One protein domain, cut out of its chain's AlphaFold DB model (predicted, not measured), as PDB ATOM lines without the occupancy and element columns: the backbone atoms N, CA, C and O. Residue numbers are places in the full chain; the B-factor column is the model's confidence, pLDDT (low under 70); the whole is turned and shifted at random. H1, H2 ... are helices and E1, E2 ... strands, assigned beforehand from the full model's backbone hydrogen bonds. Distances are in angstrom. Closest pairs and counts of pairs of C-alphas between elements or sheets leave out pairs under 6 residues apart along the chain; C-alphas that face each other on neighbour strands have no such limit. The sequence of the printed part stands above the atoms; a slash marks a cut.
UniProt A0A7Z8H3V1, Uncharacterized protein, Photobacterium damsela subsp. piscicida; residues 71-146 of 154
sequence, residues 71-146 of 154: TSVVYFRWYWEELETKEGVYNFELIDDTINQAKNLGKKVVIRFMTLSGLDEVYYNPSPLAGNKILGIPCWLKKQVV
ATOM      1  N   THR A  71     -30.459 -42.548  48.459       89.19
ATOM      2  CA  THR A  71     -30.684 -43.763  47.673       89.19
ATOM      3  C   THR A  71     -29.866 -44.928  48.230       89.19
ATOM      4  O   THR A  71     -28.735 -44.759  48.687       89.19
ATOM      5  N   SER A  72     -30.402 -46.139  48.147       91.94
ATOM      6  CA  SER A  72     -29.710 -47.392  48.470       91.94
ATOM      7  C   SER A  72     -29.004 -48.010  47.260       91.94
ATOM      8  O   SER A  72     -28.250 -48.970  47.414       91.94
ATOM      9  N   VAL A  73     -29.219 -47.471  46.054       93.19
ATOM     10  CA  VAL A  73     -28.712 -48.032  44.793       93.19
ATOM     11  C   VAL A  73     -27.983 -46.976  43.971       93.19
ATOM     12  O   VAL A  73     -28.497 -45.878  43.744       93.19
ATOM     13  N   VAL A  74     -26.811 -47.354  43.468       93.62
ATOM     14  CA  VAL A  74     -26.043 -46.601  42.471       93.62
ATOM     15  C   VAL A  74     -26.094 -47.316  41.127       93.62
ATOM     16  O   VAL A  74     -26.070 -48.546  41.054       93.62
ATOM     17  N   TYR A  75     -26.161 -46.538  40.058       93.88
ATOM     18  CA  TYR A  75     -26.260 -47.005  38.688       93.88
ATOM     19  C   TYR A  75     -25.078 -46.485  37.873       93.88
ATOM     20  O   TYR A  75     -24.928 -45.278  37.671       93.88
ATOM     21  N   PHE A  76     -24.269 -47.404  37.355       93.50
ATOM     22  CA  PHE A  76     -23.149 -47.097  36.471       93.50
ATOM     23  C   PHE A  76     -23.397 -47.678  35.084       93.50
ATOM     24  O   PHE A  76     -23.745 -48.853  34.930       93.50
ATOM     25  N   ARG A  77     -23.221 -46.845  34.059       92.25
ATOM     26  CA  ARG A  77     -23.397 -47.209  32.656       92.25
ATOM     27  C   ARG A  77     -22.121 -46.923  31.882       92.25
ATOM     28  O   ARG A  77     -21.901 -45.804  31.438       92.25
ATOM     29  N   TRP A  78     -21.321 -47.949  31.657       92.06
ATOM     30  CA  TRP A  78     -20.101 -47.816  30.867       92.06
ATOM     31  C   TRP A  78     -20.309 -48.334  29.456       92.06
ATOM     32  O   TRP A  78     -21.000 -49.336  29.237       92.06
ATOM     33  N   TYR A  79     -19.692 -47.661  28.497       92.94
ATOM     34  CA  TYR A  79     -19.578 -48.183  27.147       92.94
ATOM     35  C   TYR A  79     -18.461 -49.213  27.079       92.94
ATOM     36  O   TYR A  79     -17.458 -49.123  27.787       92.94
ATOM     37  N   TRP A  80     -18.620 -50.196  26.197       93.69
ATOM     38  CA  TRP A  80     -17.621 -51.243  26.004       93.69
ATOM     39  C   TRP A  80     -16.242 -50.652  25.669       93.69
ATOM     40  O   TRP A  80     -15.227 -51.117  26.174       93.69
ATOM     41  N   GLU A  81     -16.196 -49.555  24.913       90.94
ATOM     42  CA  GLU A  81     -14.941 -48.870  24.584       90.94
ATOM     43  C   GLU A  81     -14.164 -48.315  25.793       90.94
ATOM     44  O   GLU A  81     -12.945 -48.184  25.709       90.94
ATOM     45  N   GLU A  82     -14.831 -48.047  26.924       89.62
ATOM     46  CA  GLU A  82     -14.183 -47.651  28.188       89.62
ATOM     47  C   GLU A  82     -13.631 -48.861  28.950       89.62
ATOM     48  O   GLU A  82     -12.609 -48.771  29.633       89.62
ATOM     49  N   LEU A  83     -14.322 -49.997  28.837       92.81
ATOM     50  CA  LEU A  83     -13.998 -51.227  29.553       92.81
ATOM     51  C   LEU A  83     -12.916 -52.042  28.847       92.81
ATOM     52  O   LEU A  83     -12.174 -52.752  29.513       92.81
ATOM     53  N   GLU A  84     -12.811 -51.946  27.521       94.50
ATOM     54  CA  GLU A  84     -11.853 -52.700  26.710       94.50
ATOM     55  C   GLU A  84     -11.192 -51.794  25.661       94.50
ATOM     56  O   GLU A  84     -11.446 -51.869  24.455       94.50
ATOM     57  N   THR A  85     -10.315 -50.905  26.130       88.06
ATOM     58  CA  THR A  85      -9.625 -49.928  25.263       88.06
ATOM     59  C   THR A  85      -8.736 -50.588  24.197       88.06
ATOM     60  O   THR A  85      -8.500 -50.007  23.132       88.06
ATOM     61  N   LYS A  86      -8.255 -51.812  24.454       92.62
ATOM     62  CA  LYS A  86      -7.502 -52.665  23.522       92.62
ATOM     63  C   LYS A  86      -8.054 -54.085  23.587       92.62
ATOM     64  O   LYS A  86      -8.422 -54.527  24.666       92.62
ATOM     65  N   GLU A  87      -8.051 -54.785  22.457       94.44
ATOM     66  CA  GLU A  87      -8.533 -56.167  22.356       94.44
ATOM     67  C   GLU A  87      -7.868 -57.062  23.412       94.44
ATOM     68  O   GLU A  87      -6.638 -57.119  23.510       94.44
ATOM     69  N   GLY A  88      -8.689 -57.712  24.236       95.31
ATOM     70  CA  GLY A  88      -8.272 -58.579  25.336       95.31
ATOM     71  C   GLY A  88      -7.764 -57.861  26.594       95.31
ATOM     72  O   GLY A  88      -7.368 -58.536  27.546       95.31
ATOM     73  N   VAL A  89      -7.759 -56.524  26.633       94.75
ATOM     74  CA  VAL A  89      -7.305 -55.729  27.789       94.75
ATOM     75  C   VAL A  89      -8.499 -55.063  28.461       94.75
ATOM     76  O   VAL A  89      -8.926 -53.974  28.071       94.75
ATOM     77  N   TYR A  90      -9.008 -55.721  29.500       94.56
ATOM     78  CA  TYR A  90     -10.187 -55.294  30.248       94.56
ATOM     79  C   TYR A  90      -9.834 -54.467  31.487       94.56
ATOM     80  O   TYR A  90      -8.953 -54.834  32.265       94.56
ATOM     81  N   ASN A  91     -10.580 -53.390  31.715       93.38
ATOM     82  CA  ASN A  91     -10.504 -52.563  32.912       93.38
ATOM     83  C   ASN A  91     -11.416 -53.117  34.024       93.38
ATOM     84  O   ASN A  91     -12.453 -52.538  34.347       93.38
ATOM     85  N   PHE A  92     -11.047 -54.276  34.581       94.75
ATOM     86  CA  PHE A  92     -11.767 -54.861  35.721       94.75
ATOM     87  C   PHE A  92     -11.591 -54.051  37.009       94.75
ATOM     88  O   PHE A  92     -12.505 -54.020  37.824       94.75
ATOM     89  N   GLU A  93     -10.469 -53.340  37.151       94.81
ATOM     90  CA  GLU A  93     -10.184 -52.479  38.304       94.81
ATOM     91  C   GLU A  93     -11.280 -51.423  38.504       94.81
ATOM     92  O   GLU A  93     -11.808 -51.296  39.602       94.81
ATOM     93  N   LEU A  94     -11.742 -50.767  37.430       92.06
ATOM     94  CA  LEU A  94     -12.877 -49.833  37.492       92.06
ATOM     95  C   LEU A  94     -14.153 -50.474  38.073       92.06
ATOM     96  O   LEU A  94     -14.883 -49.839  38.839       92.06
ATOM     97  N   ILE A  95     -14.442 -51.719  37.690       93.75
ATOM     98  CA  ILE A  95     -15.629 -52.449  38.151       93.75
ATOM     99  C   ILE A  95     -15.465 -52.811  39.630       93.75
ATOM    100  O   ILE A  95     -16.374 -52.556  40.425       93.75
ATOM    101  N   ASP A  96     -14.309 -53.359  39.993       97.19
ATOM    102  CA  ASP A  96     -13.993 -53.773  41.357       97.19
ATOM    103  C   ASP A  96     -14.015 -52.580  42.317       97.19
ATOM    104  O   ASP A  96     -14.661 -52.643  43.367       97.19
ATOM    105  N   ASP A  97     -13.397 -51.462  41.939       96.06
ATOM    106  CA  ASP A  97     -13.389 -50.226  42.723       96.06
ATOM    107  C   ASP A  97     -14.803 -49.684  42.936       96.06
ATOM    108  O   ASP A  97     -15.172 -49.327  44.058       96.06
ATOM    109  N   THR A  98     -15.635 -49.697  41.891       95.31
ATOM    110  CA  THR A  98     -17.035 -49.256  41.980       95.31
ATOM    111  C   THR A  98     -17.835 -50.136  42.945       95.31
ATOM    112  O   THR A  98     -18.585 -49.626  43.784       95.31
ATOM    113  N   ILE A  99     -17.669 -51.461  42.869       96.88
ATOM    114  CA  ILE A  99     -18.336 -52.412  43.772       96.88
ATOM    115  C   ILE A  99     -17.855 -52.218  45.214       96.88
ATOM    116  O   ILE A  99     -18.672 -52.173  46.139       96.88
ATOM    117  N   ASN A 100     -16.546 -52.073  45.419       97.94
ATOM    118  CA  ASN A 100     -15.955 -51.874  46.738       97.94
ATOM    119  C   ASN A 100     -16.405 -50.551  47.364       97.94
ATOM    120  O   ASN A 100     -16.774 -50.521  48.541       97.94
ATOM    121  N   GLN A 101     -16.450 -49.470  46.586       96.50
ATOM    122  CA  GLN A 101     -16.940 -48.177  47.052       96.50
ATOM    123  C   GLN A 101     -18.424 -48.240  47.431       96.50
ATOM    124  O   GLN A 101     -18.794 -47.775  48.511       96.50
ATOM    125  N   ALA A 102     -19.265 -48.874  46.610       95.31
ATOM    126  CA  ALA A 102     -20.678 -49.064  46.936       95.31
ATOM    127  C   ALA A 102     -20.863 -49.853  48.232       95.31
ATOM    128  O   ALA A 102     -21.624 -49.441  49.108       95.31
ATOM    129  N   LYS A 103     -20.112 -50.950  48.381       96.56
ATOM    130  CA  LYS A 103     -20.119 -51.785  49.584       96.56
ATOM    131  C   LYS A 103     -19.729 -50.985  50.826       96.56
ATOM    132  O   LYS A 103     -20.405 -51.102  51.844       96.56
ATOM    133  N   ASN A 104     -18.686 -50.158  50.740       96.94
ATOM    134  CA  ASN A 104     -18.243 -49.301  51.846       96.94
ATOM    135  C   ASN A 104     -19.303 -48.268  52.253       96.94
ATOM    136  O   ASN A 104     -19.373 -47.891  53.420       96.94
ATOM    137  N   LEU A 105     -20.145 -47.843  51.309       93.62
ATOM    138  CA  LEU A 105     -21.262 -46.923  51.535       93.62
ATOM    139  C   LEU A 105     -22.587 -47.639  51.855       93.62
ATOM    140  O   LEU A 105     -23.613 -46.980  51.986       93.62
ATOM    141  N   GLY A 106     -22.597 -48.976  51.951       93.25
ATOM    142  CA  GLY A 106     -23.813 -49.759  52.193       93.25
ATOM    143  C   GLY A 106     -24.826 -49.734  51.041       93.25
ATOM    144  O   GLY A 106     -25.997 -50.038  51.257       93.25
ATOM    145  N   LYS A 107     -24.396 -49.375  49.826       93.00
ATOM    146  CA  LYS A 107     -25.241 -49.280  48.628       93.00
ATOM    147  C   LYS A 107     -25.110 -50.526  47.750       93.00
ATOM    148  O   LYS A 107     -24.064 -51.177  47.709       93.00
ATOM    149  N   LYS A 108     -26.160 -50.834  46.990       94.38
ATOM    150  CA  LYS A 108     -26.135 -51.837  45.915       94.38
ATOM    151  C   LYS A 108     -25.733 -51.190  44.594       94.38
ATOM    152  O   LYS A 108     -26.046 -50.027  44.348       94.38
ATOM    153  N   VAL A 109     -25.073 -51.957  43.730       95.06
ATOM    154  CA  VAL A 109     -24.656 -51.494  42.400       95.06
ATOM    155  C   VAL A 109     -25.518 -52.135  41.329       95.06
ATOM    156  O   VAL A 109     -25.693 -53.352  41.306       95.06
ATOM    157  N   VAL A 110     -25.999 -51.311  40.408       94.81
ATOM    158  CA  VAL A 110     -26.502 -51.739  39.107       94.81
ATOM    159  C   VAL A 110     -25.494 -51.297  38.058       94.81
ATOM    160  O   VAL A 110     -25.170 -50.116  37.955       94.81
ATOM    161  N   ILE A 111     -25.000 -52.252  37.277       94.50
ATOM    162  CA  ILE A 111     -24.058 -51.991  36.192       94.50
ATOM    163  C   ILE A 111     -24.751 -52.300  34.874       94.50
ATOM    164  O   ILE A 111     -25.361 -53.360  34.715       94.50
ATOM    165  N   ARG A 112     -24.637 -51.384  33.914       94.31
ATOM    166  CA  ARG A 112     -25.045 -51.619  32.532       94.31
ATOM    167  C   ARG A 112     -23.855 -51.430  31.605       94.31
ATOM    168  O   ARG A 112     -23.275 -50.350  31.552       94.31
ATOM    169  N   PHE A 113     -23.558 -52.461  30.826       93.25
ATOM    170  CA  PHE A 113     -22.609 -52.367  29.726       93.25
ATOM    171  C   PHE A 113     -23.346 -51.991  28.444       93.25
ATOM    172  O   PHE A 113     -24.333 -52.625  28.066       93.25
ATOM    173  N   MET A 114     -22.884 -50.924  27.804       93.50
ATOM    174  CA  MET A 114     -23.452 -50.395  26.570       93.50
ATOM    175  C   MET A 114     -22.554 -50.771  25.394       93.50
ATOM    176  O   MET A 114     -21.354 -50.517  25.427       93.50
ATOM    177  N   THR A 115     -23.137 -51.341  24.342       89.50
ATOM    178  CA  THR A 115     -22.427 -51.725  23.104       89.50
ATOM    179  C   THR A 115     -22.804 -50.849  21.910       89.50
ATOM    180  O   THR A 115     -22.455 -51.154  20.776       89.50
ATOM    181  N   LEU A 116     -23.588 -49.799  22.144       85.75
ATOM    182  CA  LEU A 116     -24.012 -48.839  21.134       85.75
ATOM    183  C   LEU A 116     -24.316 -47.514  21.828       85.75
ATOM    184  O   LEU A 116     -24.991 -47.501  22.863       85.75
ATOM    185  N   SER A 117     -23.819 -46.424  21.258       87.38
ATOM    186  CA  SER A 117     -24.144 -45.069  21.687       87.38
ATOM    187  C   SER A 117     -25.382 -44.527  20.985       87.38
ATOM    188  O   SER A 117     -25.760 -44.956  19.892       87.38
ATOM    189  N   GLY A 118     -26.035 -43.575  21.642       86.19
ATOM    190  CA  GLY A 118     -27.041 -42.734  21.014       86.19
ATOM    191  C   GLY A 118     -26.425 -41.821  19.953       86.19
ATOM    192  O   GLY A 118     -25.220 -41.554  19.943       86.19
ATOM    193  N   LEU A 119     -27.276 -41.322  19.054       83.69
ATOM    194  CA  LEU A 119     -26.868 -40.364  18.033       83.69
ATOM    195  C   LEU A 119     -26.292 -39.110  18.712       83.69
ATOM    196  O   LEU A 119     -26.987 -38.444  19.471       83.69
ATOM    197  N   ASP A 120     -25.017 -38.833  18.435       85.88
ATOM    198  CA  ASP A 120     -24.256 -37.677  18.935       85.88
ATOM    199  C   ASP A 120     -24.057 -37.613  20.458       85.88
ATOM    200  O   ASP A 120     -23.769 -36.552  21.012       85.88
ATOM    201  N   GLU A 121     -24.132 -38.758  21.141       89.00
ATOM    202  CA  GLU A 121     -23.723 -38.830  22.541       89.00
ATOM    203  C   GLU A 121     -22.223 -38.533  22.702       89.00
ATOM    204  O   GLU A 121     -21.370 -39.024  21.953       89.00
ATOM    205  N   VAL A 122     -21.907 -37.745  23.728       89.12
ATOM    206  CA  VAL A 122     -20.542 -37.425  24.150       89.12
ATOM    207  C   VAL A 122     -20.352 -37.787  25.613       89.12
ATOM    208  O   VAL A 122     -21.308 -37.805  26.391       89.12
ATOM    209  N   TYR A 123     -19.112 -38.055  26.006       84.50
ATOM    210  CA  TYR A 123     -18.802 -38.295  27.409       84.50
ATOM    211  C   TYR A 123     -19.070 -37.057  28.264       84.50
ATOM    212  O   TYR A 123     -18.701 -35.933  27.909       84.50
ATOM    213  N   TYR A 124     -19.672 -37.285  29.428       77.12
ATOM    214  CA  TYR A 124     -19.939 -36.249  30.419       77.12
ATOM    215  C   TYR A 124     -18.682 -35.910  31.232       77.12
ATOM    216  O   TYR A 124     -17.832 -36.765  31.490       77.12
ATOM    217  N   ASN A 125     -18.590 -34.669  31.704       73.56
ATOM    218  CA  ASN A 125     -17.638 -34.280  32.745       73.56
ATOM    219  C   ASN A 125     -17.988 -35.010  34.065       73.56
ATOM    220  O   ASN A 125     -19.180 -35.096  34.374       73.56
ATOM    221  N   PRO A 126     -17.019 -35.522  34.850       70.88
ATOM    222  CA  PRO A 126     -15.563 -35.360  34.740       70.88
ATOM    223  C   PRO A 126     -14.808 -36.528  34.084       70.88
ATOM    224  O   PRO A 126     -13.654 -36.775  34.432       70.88
ATOM    225  N   SER A 127     -15.416 -37.262  33.144       78.06
ATOM    226  CA  SER A 127     -14.706 -38.342  32.443       78.06
ATOM    227  C   SER A 127     -13.412 -37.829  31.787       78.06
ATOM    228  O   SER A 127     -13.433 -36.758  31.174       78.06
ATOM    229  N   PRO A 128     -12.303 -38.599  31.806       79.69
ATOM    230  CA  PRO A 128     -11.102 -38.285  31.024       79.69
ATOM    231  C   PRO A 128     -11.369 -38.127  29.520       79.69
ATOM    232  O   PRO A 128     -10.553 -37.554  28.802       79.69
ATOM    233  N   LEU A 129     -12.501 -38.647  29.039       79.44
ATOM    234  CA  LEU A 129     -12.937 -38.566  27.650       79.44
ATOM    235  C   LEU A 129     -13.990 -37.470  27.413       79.44
ATOM    236  O   LEU A 129     -14.561 -37.434  26.327       79.44
ATOM    237  N   ALA A 130     -14.272 -36.603  28.394       85.75
ATOM    238  CA  ALA A 130     -15.343 -35.607  28.326       85.75
ATOM    239  C   ALA A 130     -15.330 -34.800  27.014       85.75
ATOM    240  O   ALA A 130     -14.293 -34.309  26.571       85.75
ATOM    241  N   GLY A 131     -16.504 -34.669  26.392       86.31
ATOM    242  CA  GLY A 131     -16.675 -33.999  25.099       86.31
ATOM    243  C   GLY A 131     -16.335 -34.850  23.868       86.31
ATOM    244  O   GLY A 131     -16.783 -34.509  22.774       86.31
ATOM    245  N   ASN A 132     -15.622 -35.974  24.013       86.44
ATOM    246  CA  ASN A 132     -15.402 -36.899  22.899       86.44
ATOM    247  C   ASN A 132     -16.692 -37.648  22.558       86.44
ATOM    248  O   ASN A 132     -17.460 -38.021  23.450       86.44
ATOM    249  N   LYS A 133     -16.902 -37.905  21.260       88.19
ATOM    250  CA  LYS A 133     -18.029 -38.701  20.767       88.19
ATOM    251  C   LYS A 133     -17.897 -40.143  21.237       88.19
ATOM    252  O   LYS A 133     -16.842 -40.754  21.076       88.19
ATOM    253  N   ILE A 134     -18.987 -40.670  21.769       88.06
ATOM    254  CA  ILE A 134     -19.085 -42.060  22.190       88.06
ATOM    255  C   ILE A 134     -19.403 -42.894  20.945       88.06
ATOM    256  O   ILE A 134     -20.365 -42.606  20.226       88.06
ATOM    257  N   LEU A 135     -18.612 -43.929  20.674       85.69
ATOM    258  CA  LEU A 135     -18.898 -44.902  19.613       85.69
ATOM    259  C   LEU A 135     -19.725 -46.073  20.151       85.69
ATOM    260  O   LEU A 135     -20.452 -46.726  19.404       85.69
ATOM    261  N   GLY A 136     -19.583 -46.358  21.442       88.31
ATOM    262  CA  GLY A 136     -20.221 -47.462  22.144       88.31
ATOM    263  C   GLY A 136     -19.544 -48.816  21.938       88.31
ATOM    264  O   GLY A 136     -19.765 -49.725  22.734       88.31
ATOM    265  N   ILE A 137     -18.680 -48.933  20.929       91.06
ATOM    266  CA  ILE A 137     -17.829 -50.097  20.673       91.06
ATOM    267  C   ILE A 137     -16.355 -49.684  20.647       91.06
ATOM    268  O   ILE A 137     -16.044 -48.585  20.184       91.06
ATOM    269  N   PRO A 138     -15.426 -50.559  21.066       91.06
ATOM    270  CA  PRO A 138     -14.008 -50.241  21.027       91.06
ATOM    271  C   PRO A 138     -13.485 -49.909  19.622       91.06
ATOM    272  O   PRO A 138     -13.840 -50.544  18.623       91.06
ATOM    273  N   CYS A 139     -12.542 -48.968  19.549       87.44
ATOM    274  CA  CYS A 139     -11.902 -48.559  18.295       87.44
ATOM    275  C   CYS A 139     -11.236 -49.718  17.536       87.44
ATOM    276  O   CYS A 139     -11.212 -49.706  16.305       87.44
ATOM    277  N   TRP A 140     -10.666 -50.700  18.243       90.19
ATOM    278  CA  TRP A 140     -10.035 -51.863  17.611       90.19
ATOM    279  C   TRP A 140     -11.065 -52.731  16.879       90.19
ATOM    280  O   TRP A 140     -10.805 -53.139  15.750       90.19
ATOM    281  N   LEU A 141     -12.260 -52.910  17.451       90.81
ATOM    282  CA  LEU A 141     -13.351 -53.664  16.836       90.81
ATOM    283  C   LEU A 141     -13.928 -52.907  15.641       90.81
ATOM    284  O   LEU A 141     -14.130 -53.484  14.573       90.81
ATOM    285  N   LYS A 142     -14.113 -51.587  15.782       85.62
ATOM    286  CA  LYS A 142     -14.588 -50.729  14.689       85.62
ATOM    287  C   LYS A 142     -13.722 -50.879  13.431       85.62
ATOM    288  O   LYS A 142     -14.253 -50.989  12.332       85.62
ATOM    289  N   LYS A 143     -12.396 -50.946  13.580       85.88
ATOM    290  CA  LYS A 143     -11.462 -51.127  12.452       85.88
ATOM    291  C   LYS A 143     -11.610 -52.471  11.729       85.88
ATOM    292  O   LYS A 143     -11.200 -52.563  10.580       85.88
ATOM    293  N   GLN A 144     -12.154 -53.495  12.386       86.56
ATOM    294  CA  GLN A 144     -12.377 -54.814  11.785       86.56
ATOM    295  C   GLN A 144     -13.704 -54.886  11.017       86.56
ATOM    296  O   GLN A 144     -13.808 -55.630  10.046       86.56
ATOM    297  N   VAL A 145     -14.716 -54.122  11.450       82.25
ATOM    298  CA  VAL A 145     -16.069 -54.159  10.863       82.25
ATOM    299  C   VAL A 145     -16.302 -53.099   9.784       82.25
ATOM    300  O   VAL A 145     -17.178 -53.273   8.941       82.25
ATOM    301  N   VAL A 146     -15.534 -52.007   9.794       75.00
ATOM    302  CA  VAL A 146     -15.643 -50.904   8.829       75.00
ATOM    303  C   VAL A 146     -14.686 -51.159   7.661       75.00
ATOM    304  O   VAL A 146     -13.479 -51.299   7.864       75.00
TER     305      VAL A 146
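This is residues 71 to 146 of the 154 residues of an uncharacterized protein of Photobacterium damsela subsp. piscicida (UniProt A0A7Z8H3V1). Two parallel strands, E1 and E2, lie side by side as a narrow ribbon, and the longest helix, H2, which comes between them along the chain, packs over one face of the ribbon, closer to E2, and runs back the opposite way to the strands. Past the ends of the strands, a wide loop of residues 115 to 138 swings out to one side before the short helix H3 closes the far end of the long axis, with the small turn of H1 lying between ribbon and H3. The printed part has 76 residues with three named helices and two named strands, in the order E1, H1, H2, E2, H3, and the class is mixed, helices and strands. The sheet has the order E1, E2 and is parallel. The whole is elongated, spanning 44 by 27 by 18 A, and only just loose, close to compact, with a radius of gyration of the C-alphas of 13.8 A.

From the first printed residue, the backbone soon enters strand E1, residues 73 to 79, whose neighbour is strand E2, residues 108 to 114. The two are parallel, with 19 degrees between their directions. The C-alphas of residues 73 and 108 face each other at 4.7 A, and those of residues 79 and 114 at 4.5 A. N 74 and O 108 are within hydrogen-bond range at 2.9 A, and so are N 110 and O 74 at 2.8 A. A tight link leads from E1 to helix H1, residues 80 to 83. The closest C-alphas of H1 and E2 are those of Trp 80 and Met 114, 5.9 A apart. A short link of 8 residues follows to helix H2, residues 92 to 104. H1 and H2 are close but not clearly touching, their closest C-alphas being those of Leu 83 and Phe 92 at 7.5 A. H2 and E2 have 4 pairs of C-alphas within 8 A, the closest being those of Ala 102 and Lys 108 at 6.2 A. H2 and E1 have 1 such pair, the C-alphas of Ala 102 and Val 74, 7.4 A apart. E1, H1, H2 and E2 form a strand-helix-strand unit, two parallel neighbour strands with helices between them in the chain, and its crossover is right-handed. Helix H3, residues 139 to 145, is close to H1 but not clearly touching it, with the C-alphas of Glu 81 and Cys 139 at 7.0 A. H3 is apart from both E1 and H2. Each O i to N i+4 pair in H2 is within hydrogen-bond range, as are 2 of 3 in H3, while H1 is too short for such a pair.

E1 begins at C-alpha 73, at (-28.712, -48.032, 44.793), and measures 19.9 A from first to last C-alpha. H1, residues 80 to 83, has four residues. H2, residues 92 to 104, measures 18.2 A and ends at C-alpha 104, at (-18.243, -49.301, 51.846). E2, residues 108 to 114, measures 19.6 A. H3, residues 139 to 145, measures 10.2 A and ends at C-alpha 145, at (-16.069, -54.159, 10.863).

The two C-alphas farthest apart are those of Gly 106 and Val 146, at 44.1 A. The printed part runs from residue 71 to residue 146 and has no cut. The link from H2 to E2 is tight, with 3 residues, and the link from E2 to H3 is long, with 24 residues. The C-alphas of that long link lie 9 to 17 A from the mean of the C-alphas. The mean pLDDT of the printed part is 90.1, and no printed residue is under 70.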